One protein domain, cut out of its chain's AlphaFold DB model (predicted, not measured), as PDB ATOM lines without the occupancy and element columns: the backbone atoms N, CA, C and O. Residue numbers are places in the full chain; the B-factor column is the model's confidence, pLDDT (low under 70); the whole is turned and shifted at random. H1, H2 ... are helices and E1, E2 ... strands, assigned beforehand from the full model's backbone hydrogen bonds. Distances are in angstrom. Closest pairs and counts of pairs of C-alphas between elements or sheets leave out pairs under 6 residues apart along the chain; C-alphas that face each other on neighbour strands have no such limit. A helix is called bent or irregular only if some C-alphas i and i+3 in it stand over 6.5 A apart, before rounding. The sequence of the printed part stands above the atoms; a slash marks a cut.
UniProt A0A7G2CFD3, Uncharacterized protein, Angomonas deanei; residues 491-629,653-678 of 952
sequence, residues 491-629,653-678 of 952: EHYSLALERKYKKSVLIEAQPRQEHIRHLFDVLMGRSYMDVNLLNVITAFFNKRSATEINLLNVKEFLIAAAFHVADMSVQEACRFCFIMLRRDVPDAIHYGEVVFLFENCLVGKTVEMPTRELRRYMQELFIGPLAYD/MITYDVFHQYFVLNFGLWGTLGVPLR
ATOM      1  N   GLU A 491      46.873   8.287  45.585       49.53
ATOM      2  CA  GLU A 491      46.231   7.587  44.476       49.53
ATOM      3  C   GLU A 491      45.623   8.552  43.442       49.53
ATOM      4  O   GLU A 491      45.817   8.371  42.239       49.53
ATOM      5  N   HIS A 492      44.935   9.614  43.874       48.75
ATOM      6  CA  HIS A 492      44.372  10.612  42.965       48.75
ATOM      7  C   HIS A 492      45.462  11.368  42.201       48.75
ATOM      8  O   HIS A 492      45.352  11.522  40.984       48.75
ATOM      9  N   TYR A 493      46.520  11.796  42.896       47.97
ATOM     10  CA  TYR A 493      47.654  12.481  42.277       47.97
ATOM     11  C   TYR A 493      48.349  11.587  41.239       47.97
ATOM     12  O   TYR A 493      48.614  12.013  40.111       47.97
ATOM     13  N   SER A 494      48.552  10.313  41.581       60.69
ATOM     14  CA  SER A 494      49.138   9.309  40.687       60.69
ATOM     15  C   SER A 494      48.275   9.065  39.443       60.69
ATOM     16  O   SER A 494      48.786   9.073  38.322       60.69
ATOM     17  N   LEU A 495      46.955   8.932  39.610       64.12
ATOM     18  CA  LEU A 495      46.009   8.761  38.501       64.12
ATOM     19  C   LEU A 495      45.903  10.013  37.618       64.12
ATOM     20  O   LEU A 495      45.795   9.902  36.397       64.12
ATOM     21  N   ALA A 496      45.940  11.212  38.204       61.41
ATOM     22  CA  ALA A 496      45.924  12.464  37.452       61.41
ATOM     23  C   ALA A 496      47.203  12.628  36.613       61.41
ATOM     24  O   ALA A 496      47.130  13.003  35.438       61.41
ATOM     25  N   LEU A 497      48.367  12.282  37.175       69.12
ATOM     26  CA  LEU A 497      49.638  12.207  36.451       69.12
ATOM     27  C   LEU A 497      49.576  11.205  35.295       69.12
ATOM     28  O   LEU A 497      49.974  11.540  34.177       69.12
ATOM     29  N   GLU A 498      49.029  10.013  35.531       80.38
ATOM     30  CA  GLU A 498      48.849   8.990  34.499       80.38
ATOM     31  C   GLU A 498      47.939   9.487  33.365       80.38
ATOM     32  O   GLU A 498      48.293   9.395  32.188       80.38
ATOM     33  N   ARG A 499      46.787  10.086  33.686       79.56
ATOM     34  CA  ARG A 499      45.855  10.650  32.693       79.56
ATOM     35  C   ARG A 499      46.472  11.808  31.913       79.56
ATOM     36  O   ARG A 499      46.229  11.945  30.711       79.56
ATOM     37  N   LYS A 500      47.287  12.637  32.570       79.12
ATOM     38  CA  LYS A 500      48.013  13.742  31.932       79.12
ATOM     39  C   LYS A 500      49.064  13.224  30.951       79.12
ATOM     40  O   LYS A 500      49.149  13.749  29.843       79.12
ATOM     41  N   TYR A 501      49.785  12.169  31.327       84.38
ATOM     42  CA  TYR A 501      50.714  11.460  30.448       84.38
ATOM     43  C   TYR A 501      49.997  10.827  29.245       84.38
ATOM     44  O   TYR A 501      50.355  11.074  28.096       84.38
ATOM     45  N   LYS A 502      48.910  10.084  29.480       88.06
ATOM     46  CA  LYS A 502      48.077   9.499  28.416       88.06
ATOM     47  C   LYS A 502      47.609  10.553  27.410       88.06
ATOM     48  O   LYS A 502      47.679  10.355  26.196       88.06
ATOM     49  N   LYS A 503      47.180  11.715  27.908       85.69
ATOM     50  CA  LYS A 503      46.770  12.844  27.069       85.69
ATOM     51  C   LYS A 503      47.926  13.425  26.251       85.69
ATOM     52  O   LYS A 503      47.710  13.733  25.082       85.69
ATOM     53  N   SER A 504      49.126  13.581  26.816       80.75
ATOM     54  CA  SER A 504      50.273  14.087  26.047       80.75
ATOM     55  C   SER A 504      50.662  13.129  24.924       80.75
ATOM     56  O   SER A 504      50.837  13.578  23.794       80.75
ATOM     57  N   VAL A 505      50.670  11.818  25.194       83.94
ATOM     58  CA  VAL A 505      50.932  10.789  24.173       83.94
ATOM     59  C   VAL A 505      49.919  10.877  23.026       83.94
ATOM     60  O   VAL A 505      50.306  10.802  21.864       83.94
ATOM     61  N   LEU A 506      48.630  11.094  23.312       84.44
ATOM     62  CA  LEU A 506      47.604  11.245  22.270       84.44
ATOM     63  C   LEU A 506      47.762  12.515  21.434       84.44
ATOM     64  O   LEU A 506      47.584  12.471  20.216       84.44
ATOM     65  N   ILE A 507      48.087  13.640  22.074       80.50
ATOM     66  CA  ILE A 507      48.307  14.915  21.377       80.50
ATOM     67  C   ILE A 507      49.503  14.797  20.422       80.50
ATOM     68  O   ILE A 507      49.440  15.301  19.301       80.50
ATOM     69  N   GLU A 508      50.562  14.105  20.841       82.62
ATOM     70  CA  GLU A 508      51.738  13.835  20.010       82.62
ATOM     71  C   GLU A 508      51.446  12.822  18.896       82.62
ATOM     72  O   GLU A 508      51.884  13.012  17.762       82.62
ATOM     73  N   ALA A 509      50.663  11.778  19.186       81.25
ATOM     74  CA  ALA A 509      50.315  10.734  18.224       81.25
ATOM     75  C   ALA A 509      49.376  11.210  17.100       81.25
ATOM     76  O   ALA A 509      49.314  10.559  16.058       81.25
ATOM     77  N   GLN A 510      48.641  12.312  17.302       83.38
ATOM     78  CA  GLN A 510      47.716  12.915  16.328       83.38
ATOM     79  C   GLN A 510      46.810  11.881  15.632       83.38
ATOM     80  O   GLN A 510      46.934  11.641  14.422       83.38
ATOM     81  N   PRO A 511      45.892  11.236  16.375       84.19
ATOM     82  CA  PRO A 511      45.041  10.205  15.807       84.19
ATOM     83  C   PRO A 511      44.198  10.760  14.646       84.19
ATOM     84  O   PRO A 511      43.781  11.921  14.632       84.19
ATOM     85  N   ARG A 512      43.922   9.900  13.662       84.62
ATOM     86  CA  ARG A 512      43.063  10.186  12.505       84.62
ATOM     87  C   ARG A 512      41.846   9.269  12.517       84.62
ATOM     88  O   ARG A 512      41.871   8.203  13.130       84.62
ATOM     89  N   GLN A 513      40.806   9.647  11.774       85.12
ATOM     90  CA  GLN A 513      39.586   8.838  11.634       85.12
ATOM     91  C   GLN A 513      39.872   7.411  11.126       85.12
ATOM     92  O   GLN A 513      39.211   6.463  11.542       85.12
ATOM     93  N   GLU A 514      40.890   7.239  10.279       85.38
ATOM     94  CA  GLU A 514      41.339   5.931   9.782       85.38
ATOM     95  C   GLU A 514      41.855   5.025  10.909       85.38
ATOM     96  O   GLU A 514      41.527   3.841  10.945       85.38
ATOM     97  N   HIS A 515      42.588   5.587  11.877       86.44
ATOM     98  CA  HIS A 515      43.102   4.843  13.029       86.44
ATOM     99  C   HIS A 515      41.960   4.385  13.942       86.44
ATOM    100  O   HIS A 515      41.944   3.238  14.378       86.44
ATOM    101  N   ILE A 516      40.966   5.248  14.177       88.31
ATOM    102  CA  ILE A 516      39.753   4.900  14.933       88.31
ATOM    103  C   ILE A 516      38.994   3.767  14.249       88.31
ATOM    104  O   ILE A 516      38.585   2.810  14.905       88.31
ATOM    105  N   ARG A 517      38.804   3.864  12.930       87.12
ATOM    106  CA  ARG A 517      38.105   2.836  12.156       87.12
ATOM    107  C   ARG A 517      38.829   1.493  12.234       87.12
ATOM    108  O   ARG A 517      38.178   0.483  12.477       87.12
ATOM    109  N   HIS A 518      40.156   1.497  12.099       87.62
ATOM    110  CA  HIS A 518      40.977   0.293  12.238       87.62
ATOM    111  C   HIS A 518      40.850  -0.332  13.632       87.62
ATOM    112  O   HIS A 518      40.547  -1.514  13.751       87.62
ATOM    113  N   LEU A 519      40.984   0.465  14.700       88.88
ATOM    114  CA  LEU A 519      40.792   0.003  16.085       88.88
ATOM    115  C   LEU A 519      39.400  -0.582  16.304       88.88
ATOM    116  O   LEU A 519      39.248  -1.608  16.965       88.88
ATOM    117  N   PHE A 520      38.384   0.057  15.733       89.06
ATOM    118  CA  PHE A 520      37.020  -0.432  15.810       89.06
ATOM    119  C   PHE A 520      36.863  -1.786  15.111       89.06
ATOM    120  O   PHE A 520      36.278  -2.696  15.699       89.06
ATOM    121  N   ASP A 521      37.424  -1.951  13.910       87.94
ATOM    122  CA  ASP A 521      37.413  -3.215  13.168       87.94
ATOM    123  C   ASP A 521      38.193  -4.320  13.899       87.94
ATOM    124  O   ASP A 521      37.751  -5.471  13.902       87.94
ATOM    125  N   VAL A 522      39.290  -3.983  14.586       87.19
ATOM    126  CA  VAL A 522      40.038  -4.925  15.437       87.19
ATOM    127  C   VAL A 522      39.189  -5.364  16.624       87.19
ATOM    128  O   VAL A 522      39.055  -6.559  16.881       87.19
ATOM    129  N   LEU A 523      38.542  -4.423  17.319       86.31
ATOM    130  CA  LEU A 523      37.624  -4.748  18.410       86.31
ATOM    131  C   LEU A 523      36.420  -5.570  17.925       86.31
ATOM    132  O   LEU A 523      35.815  -6.272  18.729       86.31
ATOM    133  N   MET A 524      36.017  -5.452  16.655       84.06
ATOM    134  CA  MET A 524      34.971  -6.287  16.039       84.06
ATOM    135  C   MET A 524      35.488  -7.668  15.593       84.06
ATOM    136  O   MET A 524      34.708  -8.448  15.049       84.06
ATOM    137  N   GLY A 525      36.783  -7.963  15.749       84.31
ATOM    138  CA  GLY A 525      37.408  -9.194  15.258       84.31
ATOM    139  C   GLY A 525      37.494  -9.290  13.730       84.31
ATOM    140  O   GLY A 525      37.646 -10.384  13.193       84.31
ATOM    141  N   ARG A 526      37.365  -8.167  13.009       87.62
ATOM    142  CA  ARG A 526      37.352  -8.108  11.532       87.62
ATOM    143  C   ARG A 526      38.730  -7.876  10.921       87.62
ATOM    144  O   ARG A 526      38.909  -8.100   9.727       87.62
ATOM    145  N   SER A 527      39.684  -7.393  11.711       89.38
ATOM    146  CA  SER A 527      41.052  -7.112  11.273       89.38
ATOM    147  C   SER A 527      42.063  -7.385  12.388       89.38
ATOM    148  O   SER A 527      41.714  -7.449  13.566       89.38
ATOM    149  N   TYR A 528      43.326  -7.571  12.002       87.56
ATOM    150  CA  TYR A 528      44.444  -7.707  12.933       87.56
ATOM    151  C   TYR A 528      44.992  -6.334  13.339       87.56
ATOM    152  O   TYR A 528      44.914  -5.370  12.576       87.56
ATOM    153  N   MET A 529      45.564  -6.244  14.543       87.94
ATOM    154  CA  MET A 529      46.150  -5.004  15.053       87.94
ATOM    155  C   MET A 529      47.347  -4.570  14.202       87.94
ATOM    156  O   MET A 529      48.241  -5.367  13.926       87.94
ATOM    157  N   ASP A 530      47.363  -3.296  13.801       88.19
ATOM    158  CA  ASP A 530      48.499  -2.719  13.082       88.19
ATOM    159  C   ASP A 530      49.691  -2.559  14.037       88.19
ATOM    160  O   ASP A 530      49.519  -2.126  15.177       88.19
ATOM    161  N   VAL A 531      50.897  -2.902  13.578       84.62
ATOM    162  CA  VAL A 531      52.109  -2.924  14.414       84.62
ATOM    163  C   VAL A 531      52.487  -1.524  14.908       84.62
ATOM    164  O   VAL A 531      52.893  -1.368  16.058       84.62
ATOM    165  N   ASN A 532      52.316  -0.489  14.081       84.75
ATOM    166  CA  ASN A 532      52.629   0.883  14.483       84.75
ATOM    167  C   ASN A 532      51.612   1.387  15.504       84.75
ATOM    168  O   ASN A 532      51.982   2.016  16.494       84.75
ATOM    169  N   LEU A 533      50.337   1.059  15.303       84.88
ATOM    170  CA  LEU A 533      49.285   1.421  16.244       84.88
ATOM    171  C   LEU A 533      49.436   0.690  17.582       84.88
ATOM    172  O   LEU A 533      49.251   1.290  18.637       84.88
ATOM    173  N   LEU A 534      49.852  -0.577  17.548       86.81
ATOM    174  CA  LEU A 534      50.165  -1.360  18.739       86.81
ATOM    175  C   LEU A 534      51.323  -0.750  19.538       86.81
ATOM    176  O   LEU A 534      51.253  -0.693  20.765       86.81
ATOM    177  N   ASN A 535      52.352  -0.226  18.864       84.50
ATOM    178  CA  ASN A 535      53.452   0.486  19.520       84.50
ATOM    179  C   ASN A 535      52.973   1.777  20.205       84.50
ATOM    180  O   ASN A 535      53.385   2.059  21.330       84.50
ATOM    181  N   VAL A 536      52.060   2.527  19.578       86.19
ATOM    182  CA  VAL A 536      51.459   3.732  20.181       86.19
ATOM    183  C   VAL A 536      50.599   3.378  21.397       86.19
ATOM    184  O   VAL A 536      50.705   4.038  22.426       86.19
ATOM    185  N   ILE A 537      49.799   2.308  21.327       88.31
ATOM    186  CA  ILE A 537      49.013   1.813  22.471       88.31
ATOM    187  C   ILE A 537      49.942   1.365  23.608       88.31
ATOM    188  O   ILE A 537      49.699   1.667  24.775       88.31
ATOM    189  N   THR A 538      51.041   0.688  23.272       88.62
ATOM    190  CA  THR A 538      52.048   0.244  24.246       88.62
ATOM    191  C   THR A 538      52.680   1.433  24.974       88.62
ATOM    192  O   THR A 538      52.791   1.408  26.200       88.62
ATOM    193  N   ALA A 539      53.004   2.506  24.245       86.19
ATOM    194  CA  ALA A 539      53.481   3.759  24.825       86.19
ATOM    195  C   ALA A 539      52.403   4.450  25.681       86.19
ATOM    196  O   ALA A 539      52.689   4.880  26.793       86.19
ATOM    197  N   PHE A 540      51.151   4.491  25.218       89.25
ATOM    198  CA  PHE A 540      50.030   5.098  25.944       89.25
ATOM    199  C   PHE A 540      49.797   4.468  27.328       89.25
ATOM    200  O   PHE A 540      49.532   5.183  28.290       89.25
ATOM    201  N   PHE A 541      49.945   3.145  27.453       89.88
ATOM    202  CA  PHE A 541      49.835   2.433  28.733       89.88
ATOM    203  C   PHE A 541      51.154   2.311  29.507       89.88
ATOM    204  O   PHE A 541      51.181   1.653  30.548       89.88
ATOM    205  N   ASN A 542      52.241   2.907  29.004       86.81
ATOM    206  CA  ASN A 542      53.588   2.791  29.564       86.81
ATOM    207  C   ASN A 542      53.995   1.321  29.833       86.81
ATOM    208  O   ASN A 542      54.510   0.974  30.900       86.81
ATOM    209  N   LYS A 543      53.697   0.426  28.879       86.69
ATOM    210  CA  LYS A 543      53.979  -1.018  28.968       86.69
ATOM    211  C   LYS A 543      55.314  -1.351  28.313       86.69
ATOM    212  O   LYS A 543      55.738  -0.693  27.368       86.69
ATOM    213  N   ARG A 544      55.990  -2.395  28.807       76.00
ATOM    214  CA  ARG A 544      57.318  -2.798  28.300       76.00
ATOM    215  C   ARG A 544      57.245  -3.628  27.021       76.00
ATOM    216  O   ARG A 544      58.226  -3.689  26.288       76.00
ATOM    217  N   SER A 545      56.107  -4.273  26.767       78.62
ATOM    218  CA  SER A 545      55.907  -5.144  25.612       78.62
ATOM    219  C   SER A 545      54.489  -5.038  25.061       78.62
ATOM    220  O   SER A 545      53.518  -4.970  25.813       78.62
ATOM    221  N   ALA A 546      54.374  -5.138  23.736       77.25
ATOM    222  CA  ALA A 546      53.109  -5.228  23.012       77.25
ATOM    223  C   ALA A 546      52.262  -6.457  23.404       77.25
ATOM    224  O   ALA A 546      51.051  -6.469  23.207       77.25
ATOM    225  N   THR A 547      52.883  -7.485  23.991       77.56
ATOM    226  CA  THR A 547      52.204  -8.697  24.487       77.56
ATOM    227  C   THR A 547      51.400  -8.460  25.768       77.56
ATOM    228  O   THR A 547      50.602  -9.311  26.142       77.56
ATOM    229  N   GLU A 548      51.614  -7.334  26.458       81.00
ATOM    230  CA  GLU A 548      50.885  -6.962  27.681       81.00
ATOM    231  C   GLU A 548      49.567  -6.222  27.385       81.00
ATOM    232  O   GLU A 548      48.813  -5.917  28.309       81.00
ATOM    233  N   ILE A 549      49.286  -5.922  26.112       86.06
ATOM    234  CA  ILE A 549      48.091  -5.192  25.680       86.06
ATOM    235  C   ILE A 549      46.920  -6.158  25.502       86.06
ATOM    236  O   ILE A 549      46.974  -7.082  24.692       86.06
ATOM    237  N   ASN A 550      45.834  -5.915  26.238       87.38
ATOM    238  CA  ASN A 550      44.589  -6.673  26.122       87.38
ATOM    239  C   ASN A 550      43.494  -5.883  25.371       87.38
ATOM    240  O   ASN A 550      43.649  -4.708  25.040       87.38
ATOM    241  N   LEU A 551      42.351  -6.525  25.110       84.62
ATOM    242  CA  LEU A 551      41.238  -5.908  24.377       84.62
ATOM    243  C   LEU A 551      40.616  -4.706  25.122       84.62
ATOM    244  O   LEU A 551      40.139  -3.768  24.484       84.62
ATOM    245  N   LEU A 552      40.650  -4.705  26.461       87.69
ATOM    246  CA  LEU A 552      40.182  -3.585  27.285       87.69
ATOM    247  C   LEU A 552      41.088  -2.359  27.113       87.69
ATOM    248  O   LEU A 552      40.580  -1.251  26.970       87.69
ATOM    249  N   ASN A 553      42.406  -2.557  27.026       89.50
ATOM    250  CA  ASN A 553      43.363  -1.495  26.723       89.50
ATOM    251  C   ASN A 553      43.098  -0.885  25.340       89.50
ATOM    252  O   ASN A 553      43.114   0.334  25.185       89.50
ATOM    253  N   VAL A 554      42.790  -1.717  24.340       88.69
ATOM    254  CA  VAL A 554      42.420  -1.240  22.997       88.69
ATOM    255  C   VAL A 554      41.106  -0.443  23.036       88.69
ATOM    256  O   VAL A 554      41.004   0.594  22.381       88.69
ATOM    257  N   LYS A 555      40.118  -0.879  23.833       90.12
ATOM    258  CA  LYS A 555      38.838  -0.176  24.037       90.12
ATOM    259  C   LYS A 555      39.031   1.188  24.713       90.12
ATOM    260  O   LYS A 555      38.487   2.179  24.236       90.12
ATOM    261  N   GLU A 556      39.828   1.254  25.779       91.50
ATOM    262  CA  GLU A 556      40.177   2.501  26.474       91.50
ATOM    263  C   GLU A 556      40.919   3.472  25.545       91.50
ATOM    264  O   GLU A 556      40.532   4.637  25.430       91.50
ATOM    265  N   PHE A 557      41.927   2.982  24.816       91.75
ATOM    266  CA  PHE A 557      42.673   3.799  23.859       91.75
ATOM    267  C   PHE A 557      41.778   4.334  22.737       91.75
ATOM    268  O   PHE A 557      41.921   5.488  22.344       91.75
ATOM    269  N   LEU A 558      40.832   3.534  22.234       91.06
ATOM    270  CA  LEU A 558      39.893   3.964  21.198       91.06
ATOM    271  C   LEU A 558      38.980   5.100  21.677       91.06
ATOM    272  O   LEU A 558      38.785   6.063  20.935       91.06
ATOM    273  N   ILE A 559      38.450   5.014  22.904       92.12
ATOM    274  CA  ILE A 559      37.645   6.094  23.496       92.12
ATOM    275  C   ILE A 559      38.485   7.359  23.598       92.12
ATOM    276  O   ILE A 559      38.065   8.406  23.111       92.12
ATOM    277  N   ALA A 560      39.680   7.262  24.174       90.12
ATOM    278  CA  ALA A 560      40.550   8.414  24.330       90.12
ATOM    279  C   ALA A 560      40.915   9.017  22.960       90.12
ATOM    280  O   ALA A 560      40.734  10.211  22.741       90.12
ATOM    281  N   ALA A 561      41.314   8.199  21.983       88.44
ATOM    282  CA  ALA A 561      41.627   8.649  20.629       88.44
ATOM    283  C   ALA A 561      40.433   9.329  19.933       88.44
ATOM    284  O   ALA A 561      40.639  10.329  19.246       88.44
ATOM    285  N   ALA A 562      39.197   8.858  20.143       89.62
ATOM    286  CA  ALA A 562      37.985   9.457  19.574       89.62
ATOM    287  C   ALA A 562      37.811  10.936  19.925       89.62
ATOM    288  O   ALA A 562      37.446  11.730  19.060       89.62
ATOM    289  N   PHE A 563      38.138  11.329  21.156       88.50
ATOM    290  CA  PHE A 563      38.024  12.718  21.602       88.50
ATOM    291  C   PHE A 563      39.170  13.632  21.141       88.50
ATOM    292  O   PHE A 563      39.064  14.849  21.296       88.50
ATOM    293  N   HIS A 564      40.242  13.073  20.567       87.62
ATOM    294  CA  HIS A 564      41.439  13.817  20.143       87.62
ATOM    295  C   HIS A 564      41.721  13.725  18.633       87.62
ATOM    296  O   HIS A 564      42.766  14.187  18.176       87.62
ATOM    297  N   VAL A 565      40.802  13.163  17.838       85.06
ATOM    298  CA  VAL A 565      40.924  13.138  16.373       85.06
ATOM    299  C   VAL A 565      40.710  14.519  15.763       85.06
ATOM    300  O   VAL A 565      39.768  15.239  16.095       85.06
ATOM    301  N   ALA A 566      41.576  14.866  14.809       72.69
ATOM    302  CA  ALA A 566      41.411  16.067  14.000       72.69
ATOM    303  C   ALA A 566      40.073  16.037  13.235       72.69
ATOM    304  O   ALA A 566      39.679  15.009  12.687       72.69
ATOM    305  N   ASP A 567      39.385  17.180  13.200       74.19
ATOM    306  CA  ASP A 567      38.099  17.372  12.512       74.19
ATOM    307  C   ASP A 567      36.908  16.568  13.073       74.19
ATOM    308  O   ASP A 567      35.874  16.475  12.418       74.19
ATOM    309  N   MET A 568      37.016  16.035  14.297       78.31
ATOM    310  CA  MET A 568      35.889  15.464  15.041       78.31
ATOM    311  C   MET A 568      35.543  16.350  16.243       78.31
ATOM    312  O   MET A 568      36.401  16.702  17.052       78.31
ATOM    313  N   SER A 569      34.276  16.744  16.367       79.88
ATOM    314  CA  SER A 569      33.783  17.449  17.554       79.88
ATOM    315  C   SER A 569      33.610  16.498  18.742       79.88
ATOM    316  O   SER A 569      33.400  15.298  18.570       79.88
ATOM    317  N   VAL A 570      33.616  17.038  19.966       76.38
ATOM    318  CA  VAL A 570      33.339  16.259  21.193       76.38
ATOM    319  C   VAL A 570      31.976  15.562  21.104       76.38
ATOM    320  O   VAL A 570      31.822  14.430  21.547       76.38
ATOM    321  N   GLN A 571      30.990  16.202  20.468       80.50
ATOM    322  CA  GLN A 571      29.661  15.635  20.251       80.50
ATOM    323  C   GLN A 571      29.695  14.450  19.279       80.50
ATOM    324  O   GLN A 571      29.042  13.438  19.528       80.50
ATOM    325  N   GLU A 572      30.441  14.552  18.179       82.81
ATOM    326  CA  GLU A 572      30.620  13.449  17.228       82.81
ATOM    327  C   GLU A 572      31.393  12.287  17.855       82.81
ATOM    328  O   GLU A 572      30.989  11.139  17.676       82.81
ATOM    329  N   ALA A 573      32.415  12.580  18.664       85.06
ATOM    330  CA  ALA A 573      33.148  11.583  19.436       85.06
ATOM    331  C   ALA A 573      32.229  10.849  20.428       85.06
ATOM    332  O   ALA A 573      32.208   9.622  20.445       85.06
ATOM    333  N   CYS A 574      31.382  11.566  21.182       85.06
ATOM    334  CA  CYS A 574      30.390  10.949  22.070       85.06
ATOM    335  C   CYS A 574      29.421  10.029  21.314       85.06
ATOM    336  O   CYS A 574      29.139   8.924  21.773       85.06
ATOM    337  N   ARG A 575      28.917  10.460  20.150       86.38
ATOM    338  CA  ARG A 575      28.011   9.647  19.316       86.38
ATOM    339  C   ARG A 575      28.703   8.396  18.785       86.38
ATOM    340  O   ARG A 575      28.120   7.316  18.821       86.38
ATOM    341  N   PHE A 576      29.944   8.536  18.323       88.69
ATOM    342  CA  PHE A 576      30.765   7.412  17.887       88.69
ATOM    343  C   PHE A 576      30.991   6.413  19.031       88.69
ATOM    344  O   PHE A 576      30.721   5.225  18.865       88.69
ATOM    345  N   CYS A 577      31.405   6.890  20.206       88.62
ATOM    346  CA  CYS A 577      31.638   6.044  21.373       88.62
ATOM    347  C   CYS A 577      30.350   5.357  21.851       88.62
ATOM    348  O   CYS A 577      30.391   4.177  22.178       88.62
ATOM    349  N   PHE A 578      29.189   6.019  21.807       87.31
ATOM    350  CA  PHE A 578      27.905   5.369  22.099       87.31
ATOM    351  C   PHE A 578      27.635   4.189  21.149       87.31
ATOM    352  O   PHE A 578      27.322   3.081  21.585       87.31
ATOM    353  N   ILE A 579      27.817   4.395  19.838       85.81
ATOM    354  CA  ILE A 579      27.658   3.343  18.816       85.81
ATOM    355  C   ILE A 579      28.675   2.211  19.004       85.81
ATOM    356  O   ILE A 579      28.385   1.055  18.695       85.81
ATOM    357  N   MET A 580      29.868   2.535  19.489       86.25
ATOM    358  CA  MET A 580      30.899   1.553  19.788       86.25
ATOM    359  C   MET A 580      30.539   0.699  21.013       86.25
ATOM    360  O   MET A 580      30.809  -0.500  21.005       86.25
ATOM    361  N   LEU A 581      29.942   1.301  22.044       85.06
ATOM    362  CA  LEU A 581      29.648   0.667  23.333       85.06
ATOM    363  C   LEU A 581      28.341  -0.145  23.343       85.06
ATOM    364  O   LEU A 581      28.228  -1.083  24.121       85.06
ATOM    365  N   ARG A 582      27.384   0.138  22.450       79.31
ATOM    366  CA  ARG A 582      26.069  -0.549  22.359       79.31
ATOM    367  C   ARG A 582      26.085  -1.992  21.843       79.31
ATOM    368  O   ARG A 582      25.041  -2.515  21.486       79.31
ATOM    369  N   ARG A 583      27.250  -2.626  21.689       63.50
ATOM    370  CA  ARG A 583      27.386  -3.888  20.929       63.50
ATOM    371  C   ARG A 583      26.479  -5.017  21.417       63.50
ATOM    372  O   ARG A 583      26.044  -5.810  20.589       63.50
ATOM    373  N   ASP A 584      26.163  -5.029  22.707       62.22
ATOM    374  CA  ASP A 584      25.394  -6.107  23.324       62.22
ATOM    375  C   ASP A 584      23.897  -5.782  23.463       62.22
ATOM    376  O   ASP A 584      23.104  -6.693  23.692       62.22
ATOM    377  N   VAL A 585      23.478  -4.516  23.281       62.75
ATOM    378  CA  VAL A 585      22.071  -4.099  23.425       62.75
ATOM    379  C   VAL A 585      21.641  -3.106  22.333       62.75
ATOM    380  O   VAL A 585      22.275  -2.065  22.151       62.75
ATOM    381  N   PRO A 586      20.537  -3.374  21.607       63.75
ATOM    382  CA  PRO A 586      20.008  -2.438  20.620       63.75
ATOM    383  C   PRO A 586      19.560  -1.124  21.283       63.75
ATOM    384  O   PRO A 586      18.805  -1.124  22.247       63.75
ATOM    385  N   ASP A 587      20.049  -0.002  20.747       72.38
ATOM    386  CA  ASP A 587      19.688   1.385  21.097       72.38
ATOM    387  C   ASP A 587      19.941   1.854  22.545       72.38
ATOM    388  O   ASP A 587      19.540   2.962  22.917       72.38
ATOM    389  N   ALA A 588      20.704   1.087  23.331       80.25
ATOM    390  CA  ALA A 588      21.111   1.464  24.681       80.25
ATOM    391  C   ALA A 588      22.541   1.014  25.023       80.25
ATOM    392  O   ALA A 588      23.073   0.067  24.448       80.25
ATOM    393  N   ILE A 589      23.158   1.692  25.990       82.75
ATOM    394  CA  ILE A 589      24.437   1.295  26.596       82.75
ATOM    395  C   ILE A 589      24.287   1.197  28.108       82.75
ATOM    396  O   ILE A 589      23.486   1.913  28.705       82.75
ATOM    397  N   HIS A 590      25.065   0.325  28.739       83.62
ATOM    398  CA  HIS A 590      25.046   0.190  30.193       83.62
ATOM    399  C   HIS A 590      25.611   1.453  30.871       83.62
ATOM    400  O   HIS A 590      26.558   2.066  30.378       83.62
ATOM    401  N   TYR A 591      25.084   1.830  32.036       78.56
ATOM    402  CA  TYR A 591      25.535   2.982  32.825       78.56
ATOM    403  C   TYR A 591      27.040   2.930  33.109       78.56
ATOM    404  O   TYR A 591      27.748   3.925  32.954       78.56
ATOM    405  N   GLY A 592      27.550   1.739  33.434       79.50
ATOM    406  CA  GLY A 592      28.984   1.512  33.612       79.50
ATOM    407  C   GLY A 592      29.816   1.854  32.370       79.50
ATOM    408  O   GLY A 592      30.937   2.326  32.512       79.50
ATOM    409  N   GLU A 593      29.262   1.708  31.163       85.62
ATOM    410  CA  GLU A 593      29.935   2.074  29.910       85.62
ATOM    411  C   GLU A 593      29.941   3.591  29.679       85.62
ATOM    412  O   GLU A 593      30.893   4.131  29.116       85.62
ATOM    413  N   VAL A 594      28.924   4.309  30.166       81.50
ATOM    414  CA  VAL A 594      28.907   5.782  30.165       81.50
ATOM    415  C   VAL A 594      29.931   6.345  31.145       81.50
ATOM    416  O   VAL A 594      30.675   7.263  30.798       81.50
ATOM    417  N   VAL A 595      30.017   5.758  32.341       81.31
ATOM    418  CA  VAL A 595      31.069   6.083  33.314       81.31
ATOM    419  C   VAL A 595      32.444   5.802  32.710       81.31
ATOM    420  O   VAL A 595      33.301   6.681  32.723       81.31
ATOM    421  N   PHE A 596      32.631   4.630  32.096       85.38
ATOM    422  CA  PHE A 596      33.879   4.246  31.436       85.38
ATOM    423  C   PHE A 596      34.266   5.208  30.302       85.38
ATOM    424  O   PHE A 596      35.432   5.579  30.176       85.38
ATOM    425  N   LEU A 597      33.301   5.670  29.500       87.88
ATOM    426  CA  LEU A 597      33.525   6.696  28.481       87.88
ATOM    427  C   LEU A 597      34.042   7.995  29.103       87.88
ATOM    428  O   LEU A 597      35.011   8.573  28.607       87.88
ATOM    429  N   PHE A 598      33.408   8.459  30.179       82.50
ATOM    430  CA  PHE A 598      33.743   9.741  30.784       82.50
ATOM    431  C   PHE A 598      35.078   9.700  31.548       82.50
ATOM    432  O   PHE A 598      35.855  10.651  31.451       82.50
ATOM    433  N   GLU A 599      35.409   8.580  32.204       83.31
ATOM    434  CA  GLU A 599      36.709   8.346  32.859       83.31
ATOM    435  C   GLU A 599      37.888   8.381  31.867       83.31
ATOM    436  O   GLU A 599      38.982   8.820  32.229       83.31
ATOM    437  N   ASN A 600      37.661   7.980  30.610       88.25
ATOM    438  CA  ASN A 600      38.718   7.777  29.612       88.25
ATOM    439  C   ASN A 600      38.712   8.789  28.453       88.25
ATOM    440  O   ASN A 600      39.527   8.687  27.540       88.25
ATOM    441  N   CYS A 601      37.832   9.796  28.472       85.19
ATOM    442  CA  CYS A 601      37.769  10.801  27.403       85.19
ATOM    443  C   CYS A 601      38.978  11.763  27.389       85.19
ATOM    444  O   CYS A 601      39.333  12.308  26.344       85.19
ATOM    445  N   LEU A 602      39.629  11.976  28.543       84.88
ATOM    446  CA  LEU A 602      40.812  12.839  28.720       84.88
ATOM    447  C   LEU A 602      40.632  14.282  28.188       84.88
ATOM    448  O   LEU A 602      41.582  14.924  27.721       84.88
ATOM    449  N   VAL A 603      39.410  14.820  28.254       76.81
ATOM    450  CA  VAL A 603      39.061  16.156  27.748       76.81
ATOM    451  C   VAL A 603      39.076  17.208  28.860       76.81
ATOM    452  O   VAL A 603      38.458  17.036  29.908       76.81
ATOM    453  N   GLY A 604      39.729  18.349  28.614       72.94
ATOM    454  CA  GLY A 604      39.679  19.498  29.527       72.94
ATOM    455  C   GLY A 604      40.074  19.140  30.966       72.94
ATOM    456  O   GLY A 604      41.133  18.547  31.175       72.94
ATOM    457  N   LYS A 605      39.207  19.486  31.926       62.50
ATOM    458  CA  LYS A 605      39.364  19.270  33.375       62.50
ATOM    459  C   LYS A 605      39.115  17.828  33.836       62.50
ATOM    460  O   LYS A 605      39.375  17.524  34.992       62.50
ATOM    461  N   THR A 606      38.646  16.928  32.966       67.75
ATOM    462  CA  THR A 606      38.439  15.506  33.335       67.75
ATOM    463  C   THR A 606      39.748  14.791  33.691       67.75
ATOM    464  O   THR A 606      39.744  13.839  34.465       67.75
ATOM    465  N   VAL A 607      40.879  15.291  33.184       65.62
ATOM    466  CA  VAL A 607      42.231  14.774  33.461       65.62
ATOM    467  C   VAL A 607      42.577  14.862  34.947       65.62
ATOM    468  O   VAL A 607      43.197  13.954  35.489       65.62
ATOM    469  N   GLU A 608      42.143  15.940  35.596       58.06
ATOM    470  CA  GLU A 608      42.456  16.273  36.989       58.06
ATOM    471  C   GLU A 608      41.281  15.932  37.923       58.06
ATOM    472  O   GLU A 608      41.330  16.204  39.115       58.06
ATOM    473  N   MET A 609      40.202  15.336  37.401       56.03
ATOM    474  CA  MET A 609      38.995  15.057  38.179       56.03
ATOM    475  C   MET A 609      39.100  13.714  38.928       56.03
ATOM    476  O   MET A 609      39.384  12.685  38.298       56.03
ATOM    477  N   PRO A 610      38.809  13.672  40.244       54.53
ATOM    478  CA  PRO A 610      38.729  12.421  40.989       54.53
ATOM    479  C   PRO A 610      37.656  11.482  40.431       54.53
ATOM    480  O   PRO A 610      36.553  11.905  40.082       54.53
ATOM    481  N   THR A 611      37.941  10.181  40.423       56.34
ATOM    482  CA  THR A 611      37.025   9.143  39.920       56.34
ATOM    483  C   THR A 611      35.678   9.141  40.655       56.34
ATOM    484  O   THR A 611      34.633   8.947  40.039       56.34
ATOM    485  N   ARG A 612      35.666   9.428  41.965       52.22
ATOM    486  CA  ARG A 612      34.427   9.520  42.758       52.22
ATOM    487  C   ARG A 612      33.553  10.703  42.338       52.22
ATOM    488  O   ARG A 612      32.342  10.552  42.224       52.22
ATOM    489  N   GLU A 613      34.168  11.848  42.056       51.72
ATOM    490  CA  GLU A 613      33.458  13.046  41.598       51.72
ATOM    491  C   GLU A 613      32.895  12.846  40.188       51.72
ATOM    492  O   GLU A 613      31.749  13.181  39.903       51.72
ATOM    493  N   LEU A 614      33.672  12.191  39.330       59.41
ATOM    494  CA  LEU A 614      33.255  11.800  37.993       59.41
ATOM    495  C   LEU A 614      32.012  10.894  38.025       59.41
ATOM    496  O   LEU A 614      31.034  11.137  37.317       59.41
ATOM    497  N   ARG A 615      32.026   9.876  38.892       60.59
ATOM    498  CA  ARG A 615      30.894   8.960  39.086       60.59
ATOM    499  C   ARG A 615      29.679   9.654  39.689       60.59
ATOM    500  O   ARG A 615      28.572   9.375  39.242       60.59
ATOM    501  N   ARG A 616      29.875  10.593  40.623       55.88
ATOM    502  CA  ARG A 616      28.799  11.443  41.156       55.88
ATOM    503  C   ARG A 616      28.114  12.225  40.032       55.88
ATOM    504  O   ARG A 616      26.894  12.154  39.912       55.88
ATOM    505  N   TYR A 617      28.886  12.893  39.168       57.53
ATOM    506  CA  TYR A 617      28.348  13.620  38.010       57.53
ATOM    507  C   TYR A 617      27.519  12.715  37.089       57.53
ATOM    508  O   TYR A 617      26.427  13.098  36.673       57.53
ATOM    509  N   MET A 618      28.013  11.514  36.773       63.69
ATOM    510  CA  MET A 618      27.301  10.574  35.896       63.69
ATOM    511  C   MET A 618      26.026  10.027  36.548       63.69
ATOM    512  O   MET A 618      24.996   9.912  35.883       63.69
ATOM    513  N   GLN A 619      26.061   9.756  37.852       58.09
ATOM    514  CA  GLN A 619      24.907   9.277  38.609       58.09
ATOM    515  C   GLN A 619      23.802  10.339  38.662       58.09
ATOM    516  O   GLN A 619      22.629  10.035  38.440       58.09
ATOM    517  N   GLU A 620      24.179  11.600  38.883       53.91
ATOM    518  CA  GLU A 620      23.255  12.737  38.881       53.91
ATOM    519  C   GLU A 620      22.631  12.986  37.500       53.91
ATOM    520  O   GLU A 620      21.448  13.318  37.419       53.91
ATOM    521  N   LEU A 621      23.397  12.794  36.420       57.56
ATOM    522  CA  LEU A 621      22.929  13.002  35.046       57.56
ATOM    523  C   LEU A 621      21.991  11.897  34.543       57.56
ATOM    524  O   LEU A 621      21.052  12.204  33.811       57.56
ATOM    525  N   PHE A 622      22.236  10.636  34.910       58.94
ATOM    526  CA  PHE A 622      21.587   9.489  34.261       58.94
ATOM    527  C   PHE A 622      20.699   8.626  35.156       58.94
ATOM    528  O   PHE A 622      19.745   8.043  34.654       58.94
ATOM    529  N   ILE A 623      20.966   8.549  36.462       53.91
ATOM    530  CA  ILE A 623      20.213   7.676  37.384       53.91
ATOM    531  C   ILE A 623      19.132   8.472  38.133       53.91
ATOM    532  O   ILE A 623      18.029   7.975  38.356       53.91
ATOM    533  N   GLY A 624      19.394   9.747  38.440       45.47
ATOM    534  CA  GLY A 624      18.422  10.659  39.056       45.47
ATOM    535  C   GLY A 624      17.069  10.843  38.325       45.47
ATOM    536  O   GLY A 624      16.099  11.191  39.004       45.47
ATOM    537  N   PRO A 625      16.963  10.655  36.990       39.69
ATOM    538  CA  PRO A 625      15.685  10.642  36.263       39.69
ATOM    539  C   PRO A 625      14.954   9.284  36.252       39.69
ATOM    540  O   PRO A 625      13.730   9.277  36.209       39.69
ATOM    541  N   LEU A 626      15.669   8.150  36.299       36.72
ATOM    542  CA  LEU A 626      15.090   6.804  36.108       36.72
ATOM    543  C   LEU A 626      14.491   6.190  37.386       36.72
ATOM    544  O   LEU A 626      13.652   5.302  37.303       36.72
ATOM    545  N   ALA A 627      14.869   6.680  38.569       34.78
ATOM    546  CA  ALA A 627      14.376   6.153  39.847       34.78
ATOM    547  C   ALA A 627      12.930   6.565  40.206       34.78
ATOM    548  O   ALA A 627      12.420   6.134  41.236       34.78
ATOM    549  N   TYR A 628      12.270   7.408  39.400       34.53
ATOM    550  CA  TYR A 628      10.942   7.953  39.725       34.53
ATOM    551  C   TYR A 628       9.796   7.465  38.829       34.53
ATOM    552  O   TYR A 628       8.649   7.778  39.135       34.53
ATOM    553  N   ASP A 629      10.075   6.656  37.801       30.53
ATOM    554  CA  ASP A 629       9.028   6.030  36.972       30.53
ATOM    555  C   ASP A 629       8.640   4.610  37.426       30.53
ATOM    556  O   ASP A 629       7.719   4.007  36.876       30.53
ATOM    557  N   MET A 653      20.340   0.682  31.893       71.81
ATOM    558  CA  MET A 653      20.507   0.907  30.455       71.81
ATOM    559  C   MET A 653      20.111   2.333  30.075       71.81
ATOM    560  O   MET A 653      19.005   2.785  30.349       71.81
ATOM    561  N   ILE A 654      21.025   3.049  29.422       73.50
ATOM    562  CA  ILE A 654      20.826   4.423  28.954       73.50
ATOM    563  C   ILE A 654      20.571   4.386  27.453       73.50
ATOM    564  O   ILE A 654      21.446   3.995  26.675       73.50
ATOM    565  N   THR A 655      19.380   4.821  27.042       79.69
ATOM    566  CA  THR A 655      19.019   4.943  25.626       79.69
ATOM    567  C   THR A 655      19.781   6.082  24.957       79.69
ATOM    568  O   THR A 655      20.235   7.031  25.608       79.69
ATOM    569  N   TYR A 656      19.905   6.018  23.630       79.06
ATOM    570  CA  TYR A 656      20.579   7.078  22.879       79.06
ATOM    571  C   TYR A 656      19.920   8.449  23.069       79.06
ATOM    572  O   TYR A 656      20.635   9.441  23.152       79.06
ATOM    573  N   ASP A 657      18.594   8.517  23.197       69.31
ATOM    574  CA  ASP A 657      17.876   9.785  23.375       69.31
ATOM    575  C   ASP A 657      18.207  10.444  24.720       69.31
ATOM    576  O   ASP A 657      18.525  11.634  24.765       69.31
ATOM    577  N   VAL A 658      18.245   9.661  25.804       66.69
ATOM    578  CA  VAL A 658      18.645  10.136  27.141       66.69
ATOM    579  C   VAL A 658      20.121  10.548  27.139       66.69
ATOM    580  O   VAL A 658      20.475  11.624  27.627       66.69
ATOM    581  N   PHE A 659      20.992   9.741  26.527       75.38
ATOM    582  CA  PHE A 659      22.408  10.070  26.343       75.38
ATOM    583  C   PHE A 659      22.611  11.356  25.533       75.38
ATOM    584  O   PHE A 659      23.418  12.221  25.885       75.38
ATOM    585  N   HIS A 660      21.853  11.523  24.456       71.94
ATOM    586  CA  HIS A 660      21.947  12.682  23.584       71.94
ATOM    587  C   HIS A 660      21.473  13.952  24.291       71.94
ATOM    588  O   HIS A 660      22.186  14.958  24.276       71.94
ATOM    589  N   GLN A 661      20.338  13.883  24.985       62.41
ATOM    590  CA  GLN A 661      19.735  15.008  25.691       62.41
ATOM    591  C   GLN A 661      20.588  15.497  26.869       62.41
ATOM    592  O   GLN A 661      20.882  16.689  26.961       62.41
ATOM    593  N   TYR A 662      20.996  14.597  27.768       59.41
ATOM    594  CA  TYR A 662      21.622  14.992  29.035       59.41
ATOM    595  C   TYR A 662      23.142  15.128  28.965       59.41
ATOM    596  O   TYR A 662      23.727  15.836  29.788       59.41
ATOM    597  N   PHE A 663      23.785  14.505  27.974       67.06
ATOM    598  CA  PHE A 663      25.243  14.456  27.883       67.06
ATOM    599  C   PHE A 663      25.782  15.030  26.572       67.06
ATOM    600  O   PHE A 663      26.651  15.900  26.613       67.06
ATOM    601  N   VAL A 664      25.243  14.664  25.402       69.56
ATOM    602  CA  VAL A 664      25.737  15.214  24.119       69.56
ATOM    603  C   VAL A 664      25.361  16.692  23.940       69.56
ATOM    604  O   VAL A 664      26.204  17.487  23.522       69.56
ATOM    605  N   LEU A 665      24.125  17.081  24.266       61.97
ATOM    606  CA  LEU A 665      23.615  18.451  24.104       61.97
ATOM    607  C   LEU A 665      23.874  19.369  25.309       61.97
ATOM    608  O   LEU A 665      23.579  20.564  25.254       61.97
ATOM    609  N   ASN A 666      24.478  18.861  26.385       61.28
ATOM    610  CA  ASN A 666      24.732  19.636  27.596       61.28
ATOM    611  C   ASN A 666      25.995  20.508  27.467       61.28
ATOM    612  O   ASN A 666      27.036  20.263  28.074       61.28
ATOM    613  N   PHE A 667      25.916  21.557  26.647       55.19
ATOM    614  CA  PHE A 667      27.030  22.488  26.417       55.19
ATOM    615  C   PHE A 667      27.486  23.216  27.692       55.19
ATOM    616  O   PHE A 667      28.643  23.626  27.772       55.19
ATOM    617  N   GLY A 668      26.601  23.358  28.687       50.38
ATOM    618  CA  GLY A 668      26.941  23.888  30.008       50.38
ATOM    619  C   GLY A 668      27.940  22.991  30.740       50.38
ATOM    620  O   GLY A 668      28.981  23.484  31.172       50.38
ATOM    621  N   LEU A 669      27.677  21.680  30.787       59.84
ATOM    622  CA  LEU A 669      28.597  20.668  31.318       59.84
ATOM    623  C   LEU A 669      29.943  20.688  30.581       59.84
ATOM    624  O   LEU A 669      31.001  20.748  31.199       59.84
ATOM    625  N   TRP A 670      29.931  20.698  29.249       57.25
ATOM    626  CA  TRP A 670      31.181  20.731  28.483       57.25
ATOM    627  C   TRP A 670      31.974  22.025  28.714       57.25
ATOM    628  O   TRP A 670      33.199  21.989  28.847       57.25
ATOM    629  N   GLY A 671      31.287  23.162  28.842       52.97
ATOM    630  CA  GLY A 671      31.905  24.441  29.181       52.97
ATOM    631  C   GLY A 671      32.549  24.451  30.572       52.97
ATOM    632  O   GLY A 671      33.679  24.922  30.715       52.97
ATOM    633  N   THR A 672      31.891  23.893  31.597       50.84
ATOM    634  CA  THR A 672      32.449  23.819  32.963       50.84
ATOM    635  C   THR A 672      33.656  22.885  33.050       50.84
ATOM    636  O   THR A 672      34.609  23.180  33.781       50.84
ATOM    637  N   LEU A 673      33.667  21.825  32.237       55.75
ATOM    638  CA  LEU A 673      34.788  20.901  32.060       55.75
ATOM    639  C   LEU A 673      35.931  21.479  31.210       55.75
ATOM    640  O   LEU A 673      36.938  20.808  31.000       55.75
ATOM    641  N   GLY A 674      35.826  22.725  30.741       51.59
ATOM    642  CA  GLY A 674      36.894  23.393  29.997       51.59
ATOM    643  C   GLY A 674      36.993  22.984  28.527       51.59
ATOM    644  O   GLY A 674      38.045  23.183  27.919       51.59
ATOM    645  N   VAL A 675      35.925  22.432  27.937       56.69
ATOM    646  CA  VAL A 675      35.828  22.252  26.483       56.69
ATOM    647  C   VAL A 675      35.613  23.619  25.829       56.69
ATOM    648  O   VAL A 675      34.649  24.310  26.169       56.69
ATOM    649  N   PRO A 676      36.460  24.034  24.869       46.66
ATOM    650  CA  PRO A 676      36.254  25.281  24.144       46.66
ATOM    651  C   PRO A 676      34.946  25.229  23.347       46.66
ATOM    652  O   PRO A 676      34.849  24.551  22.323       46.66
ATOM    653  N   LEU A 677      33.933  25.977  23.789       49.31
ATOM    654  CA  LEU A 677      32.697  26.153  23.035       49.31
ATOM    655  C   LEU A 677      32.991  27.061  21.832       49.31
ATOM    656  O   LEU A 677      33.028  28.287  21.950       49.31
ATOM    657  N   ARG A 678      33.244  26.474  20.657       40.91
ATOM    658  CA  ARG A 678      33.353  27.249  19.415       40.91
ATOM    659  C   ARG A 678      31.966  27.772  19.041       40.91
ATOM    660  O   ARG A 678      31.096  27.014  18.626       40.91
TER     661      ARG A 678
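AT A GLANCE: This is residues 491 to 629 and 653 to 678 of the 952 residues of an uncharacterized protein of Angomonas deanei (UniProt A0A7G2CFD3). Helices gather round H4, which lies near the middle; H2 and H5 run beside it in the opposite direction, their three centres making a triangle. H1 and H3 pack on one side of H4 and H6 on another, H8 packs on H6 and H9 on H5 and H8 farther out, and beyond H5 and H6 the short strands E1 and E2 pair as a small patch, antiparallel. The printed part has 165 residues, with named elements in the order H1 H2 H3 H4 H5 E1 H6 H7 H8 E2 H9 H10, and is mostly helix. It is compact, with a radius of gyration of the C-alphas of 15.8 A, and spans 49 by 36 by 32 A.

IN THESE COORDINATES: H1, residues 491 to 509, begins at C-alpha 491 (46.231, 7.587, 44.476) and is 26.8 A long. H2 holds residues 513 to 523 and H3 residues 531 to 540. H4, residues 551 to 564, is 20.2 A long and begins at (41.238, -5.908, 24.377). H5, residues 570 to 584, is 23.8 A long and irregular, C-alphas 581 and 584 being 8.0 A apart. E1 is residues 588 to 590 and H6 residues 591 to 600. H7, residues 604 to 608, is only just irregular, with C-alphas 604 and 607 6.7 A apart. H8, residues 611 to 622, is 16.4 A long. After the cut come E2, residues 653 to 655, H9, residues 656 to 664, and H10, residues 667 to 672, ending at (32.449, 23.819, 32.963).

HOW THE PARTS SIT: H4 is the hub, touching five helices. Its closest C-alphas are Ile 516 and Leu 558 with H2, 6.3 A, at a shallow tilt of 19 degrees, opposite ways. With H5, a helical hairpin, they are Ala 562 and Ala 573, 5.3 A. H1 touches H4 at Leu 506 and Ala 561, 6.7 A; H3 does at Ile 537 and Phe 557, 6.8 A; H6 does at Ala 560 and Asn 600, 5.6 A. H6 touches H8 at Val 595 and Met 618, 6.4 A, and H8 touches H9 at Leu 621 and Tyr 662, 6.5 A. H7 touches H1 and is near H10. In E1 and E2, N 589 and O 654 are 3.0 A apart, within hydrogen-bond range. Every O i to N i+4 pair is within range in H1, H2, H3, H6, H8, H9 and H10, but 8 of 10 in H4, 9 of 11 in H5 and 0 of 1 in H7, where 1 of 2 O i to N i+3 pairs is.

THE WHOLE: The farthest C-alphas, Arg 544 and Asp 629, are 49.9 A apart. Residues 630 to 652 are not printed, and C-alphas 629 and 653 are 14.2 A apart. Of the links printed whole, none is long. The mean pLDDT of the printed part is 74.5; 56 residues are under 70, among them 605 to 629 and 661 to 678.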